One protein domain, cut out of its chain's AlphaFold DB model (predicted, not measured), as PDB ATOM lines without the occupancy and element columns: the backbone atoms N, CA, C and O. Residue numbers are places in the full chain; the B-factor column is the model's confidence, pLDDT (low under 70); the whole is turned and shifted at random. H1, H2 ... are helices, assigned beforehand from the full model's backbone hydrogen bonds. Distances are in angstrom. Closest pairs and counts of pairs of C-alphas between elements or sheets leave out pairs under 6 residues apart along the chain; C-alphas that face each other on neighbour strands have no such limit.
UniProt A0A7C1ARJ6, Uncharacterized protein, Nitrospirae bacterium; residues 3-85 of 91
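Overview. This is residues 3 to 85 of the 91 residues of an uncharacterized protein of Nitrospirae bacterium (UniProt A0A7C1ARJ6). With little regular structure, the model is a pair of helices, H2 and the shorter H1, side by side in a helical hairpin, with the long unnamed stretch of residues 15 to 64 looping out on one side of the pair and running back along it. The 83 printed residues hold two named helices, H1 then H2, and no named strand; the class is all helix, with 31 residues in named elements. The outline is elongated, 42 by 26 by 20 A, and only just loose, close to compact, with a radius of gyration of the C-alphas of 14.6 A.

Along the chain. H2, residues 65 to 83, is 27.1 A long, from C-alpha 65 at (151.321, 149.164, 190.149) to C-alpha 83 at (154.532, 155.770, 216.225). H1, residues 3 to 14, is 16.4 A long and begins at (165.078, 157.650, 213.760).

Arrangement. H2 touches H1 with residues 71 to 79 alone, and H1 touches H2 with residues 7 to 12 alone; the closest C-alphas, of Asp 11 and Val 75, are 6.2 A apart. They run opposite ways at a steep tilt of 38 degrees, only just steep. In H1 and H2 every O i to N i+4 pair is within hydrogen-bond range.

Size, cuts and confidence. The C-alphas farthest apart, of Lys 37 and Ser 63, are 43.0 A apart. The link from H1 to H2 is long, 50 residues. The printed part has no cut; pLDDT is under 70 at residues 23, 25, 27, 36 and 84 to 85.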
ATOM      1  N   TRP A   3     165.838 158.880 213.507       87.44
ATOM      2  CA  TRP A   3     165.078 157.650 213.760       87.44
ATOM      3  C   TRP A   3     163.983 157.412 212.707       87.44
ATOM      4  O   TRP A   3     163.863 156.305 212.194       87.44
ATOM      5  N   LEU A   4     163.249 158.465 212.321       88.94
ATOM      6  CA  LEU A   4     162.162 158.376 211.341       88.94
ATOM      7  C   LEU A   4     162.705 157.958 209.974       88.94
ATOM      8  O   LEU A   4     162.166 157.070 209.326       88.94
ATOM      9  N   ARG A   5     163.827 158.556 209.567       90.00
ATOM     10  CA  ARG A   5     164.498 158.227 208.310       90.00
ATOM     11  C   ARG A   5     165.014 156.788 208.292       90.00
ATOM     12  O   ARG A   5     164.796 156.088 207.307       90.00
ATOM     13  N   GLU A   6     165.718 156.365 209.341       90.56
ATOM     14  CA  GLU A   6     166.312 155.023 209.390       90.56
ATOM     15  C   GLU A   6     165.243 153.930 209.458       90.56
ATOM     16  O   GLU A   6     165.366 152.936 208.745       90.56
ATOM     17  N   PHE A   7     164.162 154.138 210.220       91.06
ATOM     18  CA  PHE A   7     163.028 153.212 210.250       91.06
ATOM     19  C   PHE A   7     162.407 153.054 208.859       91.06
ATOM     20  O   PHE A   7     162.309 151.942 208.343       91.06
ATOM     21  N   THR A   8     162.040 154.169 208.214       91.75
ATOM     22  CA  THR A   8     161.410 154.134 206.887       91.75
ATOM     23  C   THR A   8     162.318 153.472 205.853       91.75
ATOM     24  O   THR A   8     161.856 152.650 205.065       91.75
ATOM     25  N   LYS A   9     163.621 153.776 205.870       92.94
ATOM     26  CA  LYS A   9     164.601 153.132 204.989       92.94
ATOM     27  C   LYS A   9     164.663 151.623 205.214       92.94
ATOM     28  O   LYS A   9     164.634 150.874 204.239       92.94
ATOM     29  N   ALA A  10     164.793 151.187 206.466       92.94
ATOM     30  CA  ALA A  10     164.917 149.774 206.800       92.94
ATOM     31  C   ALA A  10     163.691 148.980 206.333       92.94
ATOM     32  O   ALA A  10     163.845 147.900 205.762       92.94
ATOM     33  N   ASP A  11     162.494 149.542 206.501       93.06
ATOM     34  CA  ASP A  11     161.266 148.860 206.105       93.06
ATOM     35  C   ASP A  11     161.124 148.762 204.575       93.06
ATOM     36  O   ASP A  11     160.845 147.685 204.056       93.06
ATOM     37  N   PHE A  12     161.453 149.812 203.813       94.12
ATOM     38  CA  PHE A  12     161.493 149.712 202.344       94.12
ATOM     39  C   PHE A  12     162.520 148.684 201.839       94.12
ATOM     40  O   PHE A  12     162.219 147.927 200.915       94.12
ATOM     41  N   ILE A  13     163.708 148.617 202.452       93.81
ATOM     42  CA  ILE A  13     164.730 147.614 202.101       93.81
ATOM     43  C   ILE A  13     164.213 146.199 202.378       93.81
ATOM     44  O   ILE A  13     164.378 145.312 201.542       93.81
ATOM     45  N   LYS A  14     163.537 145.985 203.513       92.75
ATOM     46  CA  LYS A  14     162.931 144.693 203.869       92.75
ATOM     47  C   LYS A  14     161.876 144.244 202.853       92.75
ATOM     48  O   LYS A  14     161.747 143.050 202.603       92.75
ATOM     49  N   GLN A  15     161.162 145.189 202.248       89.06
ATOM     50  CA  GLN A  15     160.182 144.932 201.187       89.06
ATOM     51  C   GLN A  15     160.821 144.770 199.791       89.06
ATOM     52  O   GLN A  15     160.109 144.657 198.795       89.06
ATOM     53  N   GLY A  16     162.157 144.763 199.693       89.81
ATOM     54  CA  GLY A  16     162.899 144.501 198.456       89.81
ATOM     55  C   GLY A  16     163.213 145.737 197.607       89.81
ATOM     56  O   GLY A  16     163.676 145.594 196.476       89.81
ATOM     57  N   PHE A  17     162.987 146.950 198.116       91.06
ATOM     58  CA  PHE A  17     163.299 148.180 197.389       91.06
ATOM     59  C   PHE A  17     164.744 148.622 197.629       91.06
ATOM     60  O   PHE A  17     165.285 148.527 198.730       91.06
ATOM     61  N   SER A  18     165.360 149.199 196.597       91.81
ATOM     62  CA  SER A  18     166.571 150.005 196.767       91.81
ATOM     63  C   SER A  18     166.183 151.408 197.232       91.81
ATOM     64  O   SER A  18     165.301 152.030 196.641       91.81
ATOM     65  N   VAL A  19     166.843 151.920 198.274       91.00
ATOM     66  CA  VAL A  19     166.514 153.216 198.886       91.00
ATOM     67  C   VAL A  19     167.738 154.122 198.892       91.00
ATOM     68  O   VAL A  19     168.775 153.772 199.453       91.00
ATOM     69  N   ASN A  20     167.580 155.322 198.337       87.38
ATOM     70  CA  ASN A  20     168.550 156.407 198.454       87.38
ATOM     71  C   ASN A  20     168.049 157.457 199.449       87.38
ATOM     72  O   ASN A  20     166.855 157.729 199.535       87.38
ATOM     73  N   ILE A  21     168.973 158.066 200.192       84.19
ATOM     74  CA  ILE A  21     168.669 159.140 201.143       84.19
ATOM     75  C   ILE A  21     169.066 160.475 200.523       84.19
ATOM     76  O   ILE A  21     170.188 160.603 200.032       84.19
ATOM     77  N   ASN A  22     168.190 161.480 200.627       79.50
ATOM     78  CA  ASN A  22     168.479 162.868 200.251       79.50
ATOM     79  C   ASN A  22     168.973 163.036 198.802       79.50
ATOM     80  O   ASN A  22     169.783 163.914 198.507       79.50
ATOM     81  N   ARG A  23     168.531 162.154 197.904       68.31
ATOM     82  CA  ARG A  23     168.880 162.173 196.486       68.31
ATOM     83  C   ARG A  23     167.633 161.831 195.673       68.31
ATOM     84  O   ARG A  23     167.083 160.756 195.904       68.31
ATOM     85  N   PRO A  24     167.208 162.688 194.732       70.25
ATOM     86  CA  PRO A  24     167.837 163.950 194.319       70.25
ATOM     87  C   PRO A  24     167.603 165.134 195.279       70.25
ATOM     88  O   PRO A  24     168.370 166.092 195.233       70.25
ATOM     89  N   PHE A  25     166.602 165.070 196.165       68.00
ATOM     90  CA  PHE A  25     166.228 166.181 197.051       68.00
ATOM     91  C   PHE A  25     166.495 165.875 198.527       68.00
ATOM     92  O   PHE A  25     166.181 164.790 199.012       68.00
ATOM     93  N   SER A  26     167.028 166.854 199.259       70.94
ATOM     94  CA  SER A  26     167.261 166.792 200.706       70.94
ATOM     95  C   SER A  26     166.264 167.688 201.450       70.94
ATOM     96  O   SER A  26     166.597 168.796 201.864       70.94
ATOM     97  N   GLY A  27     165.017 167.239 201.583       65.06
ATOM     98  CA  GLY A  27     163.976 167.991 202.284       65.06
ATOM     99  C   GLY A  27     162.637 167.267 202.284       65.06
ATOM    100  O   GLY A  27     162.418 166.361 201.489       65.06
ATOM    101  N   ALA A  28     161.747 167.666 203.187       73.00
ATOM    102  CA  ALA A  28     160.356 167.244 203.185       73.00
ATOM    103  C   ALA A  28     159.459 168.479 203.204       73.00
ATOM    104  O   ALA A  28     159.801 169.480 203.834       73.00
ATOM    105  N   LEU A  29     158.319 168.402 202.522       74.25
ATOM    106  CA  LEU A  29     157.299 169.438 202.612       74.25
ATOM    107  C   LEU A  29     156.665 169.370 204.006       74.25
ATOM    108  O   LEU A  29     156.055 168.367 204.370       74.25
ATOM    109  N   VAL A  30     156.840 170.435 204.782       72.81
ATOM    110  CA  VAL A  30     156.205 170.642 206.089       72.81
ATOM    111  C   VAL A  30     155.414 171.947 205.983       72.81
ATOM    112  O   VAL A  30     155.976 172.916 205.465       72.81
ATOM    113  N   PRO A  31     154.143 172.005 206.426       76.06
ATOM    114  CA  PRO A  31     153.385 173.253 206.394       76.06
ATOM    115  C   PRO A  31     154.135 174.376 207.125       76.06
ATOM    116  O   PRO A  31     154.771 174.145 208.162       76.06
ATOM    117  N   VAL A  32     154.094 175.585 206.562       72.88
ATOM    118  CA  VAL A  32     154.916 176.735 206.989       72.88
ATOM    119  C   VAL A  32     154.612 177.148 208.434       72.88
ATOM    120  O   VAL A  32     155.464 177.699 209.132       72.88
ATOM    121  N   GLU A  33     153.410 176.841 208.909       76.25
ATOM    122  CA  GLU A  33     152.949 177.075 210.273       76.25
ATOM    123  C   GLU A  33     153.759 176.278 211.305       76.25
ATOM    124  O   GLU A  33     153.973 176.768 212.412       76.25
ATOM    125  N   TYR A  34     154.267 175.098 210.931       74.31
ATOM    126  CA  TYR A  34     154.996 174.187 211.823       74.31
ATOM    127  C   TYR A  34     156.499 174.127 211.534       74.31
ATOM    128  O   TYR A  34     157.283 173.725 212.397       74.31
ATOM    129  N   PHE A  35     156.927 174.527 210.334       71.94
ATOM    130  CA  PHE A  35     158.321 174.440 209.908       71.94
ATOM    131  C   PHE A  35     159.257 175.227 210.841       71.94
ATOM    132  O   PHE A  35     159.173 176.448 210.934       71.94
ATOM    133  N   GLN A  36     160.153 174.507 211.530       68.12
ATOM    134  CA  GLN A  36     161.117 175.029 212.518       68.12
ATOM    135  C   GLN A  36     160.506 175.751 213.734       68.12
ATOM    136  O   GLN A  36     161.244 176.327 214.531       68.12
ATOM    137  N   LYS A  37     159.180 175.710 213.897       73.88
ATOM    138  CA  LYS A  37     158.467 176.363 215.005       73.88
ATOM    139  C   LYS A  37     157.976 175.376 216.051       73.88
ATOM    140  O   LYS A  37     157.939 175.726 217.223       73.88
ATOM    141  N   GLU A  38     157.635 174.159 215.634       79.50
ATOM    142  CA  GLU A  38     157.134 173.111 216.520       79.50
ATOM    143  C   GLU A  38     158.076 171.894 216.492       79.50
ATOM    144  O   GLU A  38     158.021 171.104 215.545       79.50
ATOM    145  N   PRO A  39     158.955 171.720 217.500       74.50
ATOM    146  CA  PRO A  39     159.869 170.579 217.589       74.50
ATOM    147  C   PRO A  39     159.165 169.216 217.620       74.50
ATOM    148  O   PRO A  39     159.759 168.216 217.209       74.50
ATOM    149  N   ALA A  40     157.907 169.164 218.073       80.31
ATOM    150  CA  ALA A  40     157.106 167.943 218.061       80.31
ATOM    151  C   ALA A  40     156.653 167.534 216.647       80.31
ATOM    152  O   ALA A  40     156.271 166.381 216.433       80.31
ATOM    153  N   VAL A  41     156.716 168.437 215.659       81.06
ATOM    154  CA  VAL A  41     156.334 168.145 214.275       81.06
ATOM    155  C   VAL A  41     157.557 167.724 213.469       81.06
ATOM    156  O   VAL A  41     158.496 168.479 213.227       81.06
ATOM    157  N   SER A  42     157.523 166.480 213.002       82.38
ATOM    158  CA  SER A  42     158.542 165.891 212.141       82.38
ATOM    159  C   SER A  42     157.973 165.569 210.762       82.38
ATOM    160  O   SER A  42     156.904 164.978 210.656       82.38
ATOM    161  N   GLY A  43     158.710 165.913 209.704       84.56
ATOM    162  CA  GLY A  43     158.359 165.580 208.321       84.56
ATOM    163  C   GLY A  43     159.270 164.508 207.722       84.56
ATOM    164  O   GLY A  43     160.469 164.459 208.015       84.56
ATOM    165  N   ILE A  44     158.707 163.681 206.844       87.12
ATOM    166  CA  ILE A  44     159.437 162.786 205.943       87.12
ATOM    167  C   ILE A  44     158.798 162.851 204.555       87.12
ATOM    168  O   ILE A  44     157.579 162.922 204.432       87.12
ATOM    169  N   MET A  45     159.624 162.835 203.511       89.88
ATOM    170  CA  MET A  45     159.180 162.754 202.124       89.88
ATOM    171  C   MET A  45     159.670 161.445 201.524       89.88
ATOM    172  O   MET A  45     160.836 161.082 201.679       89.88
ATOM    173  N   ILE A  46     158.764 160.740 200.856       89.88
ATOM    174  CA  ILE A  46     159.033 159.471 200.187       89.88
ATOM    175  C   ILE A  46     158.784 159.694 198.700       89.88
ATOM    176  O   ILE A  46     157.656 159.960 198.289       89.88
ATOM    177  N   GLU A  47     159.838 159.587 197.898       90.44
ATOM    178  CA  GLU A  47     159.756 159.699 196.445       90.44
ATOM    179  C   GLU A  47     159.850 158.308 195.816       90.44
ATOM    180  O   GLU A  47     160.822 157.579 196.023       90.44
ATOM    181  N   ILE A  48     158.825 157.926 195.053       91.88
ATOM    182  CA  ILE A  48     158.764 156.633 194.372       91.88
ATOM    183  C   ILE A  48     159.096 156.838 192.896       91.88
ATOM    184  O   ILE A  48     158.452 157.638 192.214       91.88
ATOM    185  N   ASN A  49     160.075 156.087 192.388       93.31
ATOM    186  CA  ASN A  49     160.424 156.103 190.970       93.31
ATOM    187  C   ASN A  49     159.208 155.682 190.125       93.31
ATOM    188  O   ASN A  49     158.734 154.548 190.226       93.31
ATOM    189  N   ARG A  50     158.717 156.597 189.279       95.06
ATOM    190  CA  ARG A  50     157.497 156.408 188.477       95.06
ATOM    191  C   ARG A  50     157.578 155.209 187.542       95.06
ATOM    192  O   ARG A  50     156.574 154.523 187.372       95.06
ATOM    193  N   ARG A  51     158.775 154.874 187.051       95.31
ATOM    194  CA  ARG A  51     159.020 153.690 186.207       95.31
ATOM    195  C   ARG A  51     158.639 152.368 186.866       95.31
ATOM    196  O   ARG A  51     158.473 151.383 186.162       95.31
ATOM    197  N   LEU A  52     158.514 152.330 188.194       94.88
ATOM    198  CA  LEU A  52     158.112 151.125 188.923       94.88
ATOM    199  C   LEU A  52     156.610 150.843 188.820       94.88
ATOM    200  O   LEU A  52     156.194 149.710 189.028       94.88
ATOM    201  N   TYR A  53     155.780 151.855 188.552       96.31
ATOM    202  CA  TYR A  53     154.326 151.712 188.664       96.31
ATOM    203  C   TYR A  53     153.534 152.315 187.503       96.31
ATOM    204  O   TYR A  53     152.345 152.020 187.362       96.31
ATOM    205  N   MET A  54     154.145 153.150 186.661       97.44
ATOM    206  CA  MET A  54     153.475 153.771 185.522       97.44
ATOM    207  C   MET A  54     154.410 153.973 184.330       97.44
ATOM    208  O   MET A  54     155.610 154.197 184.474       97.44
ATOM    209  N   ASP A  55     153.823 153.956 183.139       97.06
ATOM    210  CA  ASP A  55     154.447 154.494 181.940       97.06
ATOM    211  C   ASP A  55     154.464 156.030 182.043       97.06
ATOM    212  O   ASP A  55     153.418 156.683 182.109       97.06
ATOM    213  N   GLU A  56     155.662 156.619 182.083       95.94
ATOM    214  CA  GLU A  56     155.841 158.063 182.288       95.94
ATOM    215  C   GLU A  56     155.322 158.920 181.125       95.94
ATOM    216  O   GLU A  56     155.011 160.091 181.329       95.94
ATOM    217  N   ARG A  57     155.215 158.360 179.914       96.50
ATOM    218  CA  ARG A  57     154.779 159.097 178.719       96.50
ATOM    219  C   ARG A  57     153.263 159.158 178.613       96.50
ATOM    220  O   ARG A  57     152.717 160.151 178.149       96.50
ATOM    221  N   THR A  58     152.594 158.077 178.993       97.19
ATOM    222  CA  THR A  58     151.154 157.881 178.788       97.19
ATOM    223  C   THR A  58     150.347 158.004 180.072       97.19
ATOM    224  O   THR A  58     149.125 158.120 180.012       97.19
ATOM    225  N   GLY A  59     150.993 157.941 181.235       95.19
ATOM    226  CA  GLY A  59     150.317 157.959 182.525       95.19
ATOM    227  C   GLY A  59     149.673 156.624 182.920       95.19
ATOM    228  O   GLY A  59     149.100 156.518 184.006       95.19
ATOM    229  N   LYS A  60     149.732 155.603 182.054       97.88
ATOM    230  CA  LYS A  60     149.076 154.313 182.290       97.88
ATOM    231  C   LYS A  60     149.811 153.516 183.360       97.88
ATOM    232  O   LYS A  60     151.037 153.514 183.418       97.88
ATOM    233  N   ARG A  61     149.049 152.807 184.192       98.00
ATOM    234  CA  ARG A  61     149.594 151.898 185.208       98.00
ATOM    235  C   ARG A  61     150.315 150.728 184.541       98.00
ATOM    236  O   ARG A  61     149.815 150.184 183.557       98.00
ATOM    237  N   LEU A  62     151.451 150.335 185.107       97.38
ATOM    238  CA  LEU A  62     152.128 149.081 184.772       97.38
ATOM    239  C   LEU A  62     151.500 147.915 185.548       97.38
ATOM    240  O   LEU A  62     150.742 148.134 186.497       97.38
ATOM    241  N   SER A  63     151.843 146.678 185.179       96.38
ATOM    242  CA  SER A  63     151.422 145.464 185.902       96.38
ATOM    243  C   SER A  63     151.765 145.519 187.392       96.38
ATOM    244  O   SER A  63     150.989 145.072 188.233       96.38
ATOM    245  N   ASP A  64     152.898 146.139 187.716       93.81
ATOM    246  CA  ASP A  64     153.462 146.160 189.065       93.81
ATOM    247  C   ASP A  64     152.861 147.253 189.953       93.81
ATOM    248  O   ASP A  64     153.176 147.332 191.142       93.81
ATOM    249  N   PHE A  65     151.950 148.071 189.416       97.12
ATOM    250  CA  PHE A  65     151.321 149.164 190.149       97.12
ATOM    251  C   PHE A  65     150.732 148.716 191.492       97.12
ATOM    252  O   PHE A  65     150.985 149.345 192.521       97.12
ATOM    253  N   GLU A  66     149.971 147.619 191.507       96.75
ATOM    254  CA  GLU A  66     149.339 147.131 192.738       96.75
ATOM    255  C   GLU A  66     150.368 146.597 193.744       96.75
ATOM    256  O   GLU A  66     150.171 146.735 194.952       96.75
ATOM    257  N   ASN A  67     151.495 146.051 193.275       94.12
ATOM    258  CA  ASN A  67     152.581 145.611 194.148       94.12
ATOM    259  C   ASN A  67     153.299 146.804 194.803       94.12
ATOM    260  O   ASN A  67     153.504 146.822 196.020       94.12
ATOM    261  N   VAL A  68     153.614 147.837 194.014       95.31
ATOM    262  CA  VAL A  68     154.218 149.078 194.520       95.31
ATOM    263  C   VAL A  68     153.280 149.759 195.514       95.31
ATOM    264  O   VAL A  68     153.694 150.095 196.622       95.31
ATOM    265  N   LYS A  69     151.993 149.890 195.171       95.75
ATOM    266  CA  LYS A  69     150.968 150.452 196.057       95.75
ATOM    267  C   LYS A  69     150.875 149.685 197.375       95.75
ATOM    268  O   LYS A  69     150.891 150.304 198.433       95.75
ATOM    269  N   ARG A  70     150.801 148.349 197.327       94.94
ATOM    270  CA  ARG A  70     150.752 147.503 198.530       94.94
ATOM    271  C   ARG A  70     151.970 147.723 199.416       94.94
ATOM    272  O   ARG A  70     151.812 147.864 200.624       94.94
ATOM    273  N   THR A  71     153.155 147.783 198.817       93.12
ATOM    274  CA  THR A  71     154.406 147.975 199.554       93.12
ATOM    275  C   THR A  71     154.438 149.329 200.254       93.12
ATOM    276  O   THR A  71     154.647 149.387 201.463       93.12
ATOM    277  N   VAL A  72     154.163 150.416 199.525       94.00
ATOM    278  CA  VAL A  72     154.155 151.775 200.088       94.00
ATOM    279  C   VAL A  72     153.117 151.897 201.207       94.00
ATOM    280  O   VAL A  72     153.431 152.409 202.280       94.00
ATOM    281  N   SER A  73     151.904 151.375 200.998       94.19
ATOM    282  CA  SER A  73     150.869 151.352 202.035       94.19
ATOM    283  C   SER A  73     151.290 150.542 203.263       94.19
ATOM    284  O   SER A  73     150.981 150.943 204.382       94.19
ATOM    285  N   GLY A  74     152.005 149.430 203.070       92.94
ATOM    286  CA  GLY A  74     152.565 148.624 204.153       92.94
ATOM    287  C   GLY A  74     153.530 149.428 205.021       92.94
ATOM    288  O   GLY A  74     153.333 149.495 206.229       92.94
ATOM    289  N   VAL A  75     154.486 150.125 204.401       91.62
ATOM    290  CA  VAL A  75     155.466 150.953 205.126       91.62
ATOM    291  C   VAL A  75     154.794 152.077 205.920       91.62
ATOM    292  O   VAL A  75     155.109 152.305 207.087       91.62
ATOM    293  N   VAL A  76     153.817 152.769 205.321       91.00
ATOM    294  CA  VAL A  76     153.053 153.825 206.013       91.00
ATOM    295  C   VAL A  76     152.223 153.250 207.168       91.00
ATOM    296  O   VAL A  76     152.117 153.868 208.232       91.00
ATOM    297  N   SER A  77     151.662 152.051 206.985       91.75
ATOM    298  CA  SER A  77     150.928 151.341 208.033       91.75
ATOM    299  C   SER A  77     151.842 150.985 209.204       91.75
ATOM    300  O   SER A  77     151.485 151.262 210.346       91.75
ATOM    301  N   GLU A  78     153.036 150.449 208.945       90.06
ATOM    302  CA  GLU A  78     153.998 150.089 209.992       90.06
ATOM    303  C   GLU A  78     154.509 151.309 210.763       90.06
ATOM    304  O   GLU A  78     154.561 151.265 211.995       90.06
ATOM    305  N   LEU A  79     154.781 152.423 210.074       88.12
ATOM    306  CA  LEU A  79     155.092 153.709 210.707       88.12
ATOM    307  C   LEU A  79     153.975 154.158 211.656       88.12
ATOM    308  O   LEU A  79     154.235 154.511 212.806       88.12
ATOM    309  N   THR A  80     152.724 154.117 211.193       87.38
ATOM    310  CA  THR A  80     151.565 154.529 212.000       87.38
ATOM    311  C   THR A  80     151.331 153.588 213.179       87.38
ATOM    312  O   THR A  80     150.988 154.042 214.262       87.38
ATOM    313  N   LYS A  81     151.548 152.280 213.027       87.00
ATOM    314  CA  LYS A  81     151.423 151.333 214.146       87.00
ATOM    315  C   LYS A  81     152.484 151.564 215.219       87.00
ATOM    316  O   LYS A  81     152.157 151.534 216.399       87.00
ATOM    317  N   HIS A  82     153.734 151.796 214.815       83.75
ATOM    318  CA  HIS A  82     154.848 151.956 215.751       83.75
ATOM    319  C   HIS A  82     154.867 153.330 216.432       83.75
ATOM    320  O   HIS A  82     155.298 153.425 217.578       83.75
ATOM    321  N   TYR A  83     154.394 154.384 215.755       81.25
ATOM    322  CA  TYR A  83     154.532 155.770 216.225       81.25
ATOM    323  C   TYR A  83     153.217 156.564 216.284       81.25
ATOM    324  O   TYR A  83     153.221 157.710 216.714       81.25
ATOM    325  N   GLY A  84     152.087 155.987 215.867       66.81
ATOM    326  CA  GLY A  84     150.783 156.664 215.841       66.81
ATOM    327  C   GLY A  84     150.037 156.681 217.176       66.81
ATOM    328  O   GLY A  84     149.109 157.467 217.317       66.81
ATOM    329  N   ASN A  85     150.450 155.867 218.158       59.53
ATOM    330  CA  ASN A  85     149.797 155.768 219.474       59.53
ATOM    331  C   ASN A  85     150.720 156.020 220.676       59.53
ATOM    332  O   ASN A  85     150.295 155.858 221.819       59.53
TER     333      ASN A  85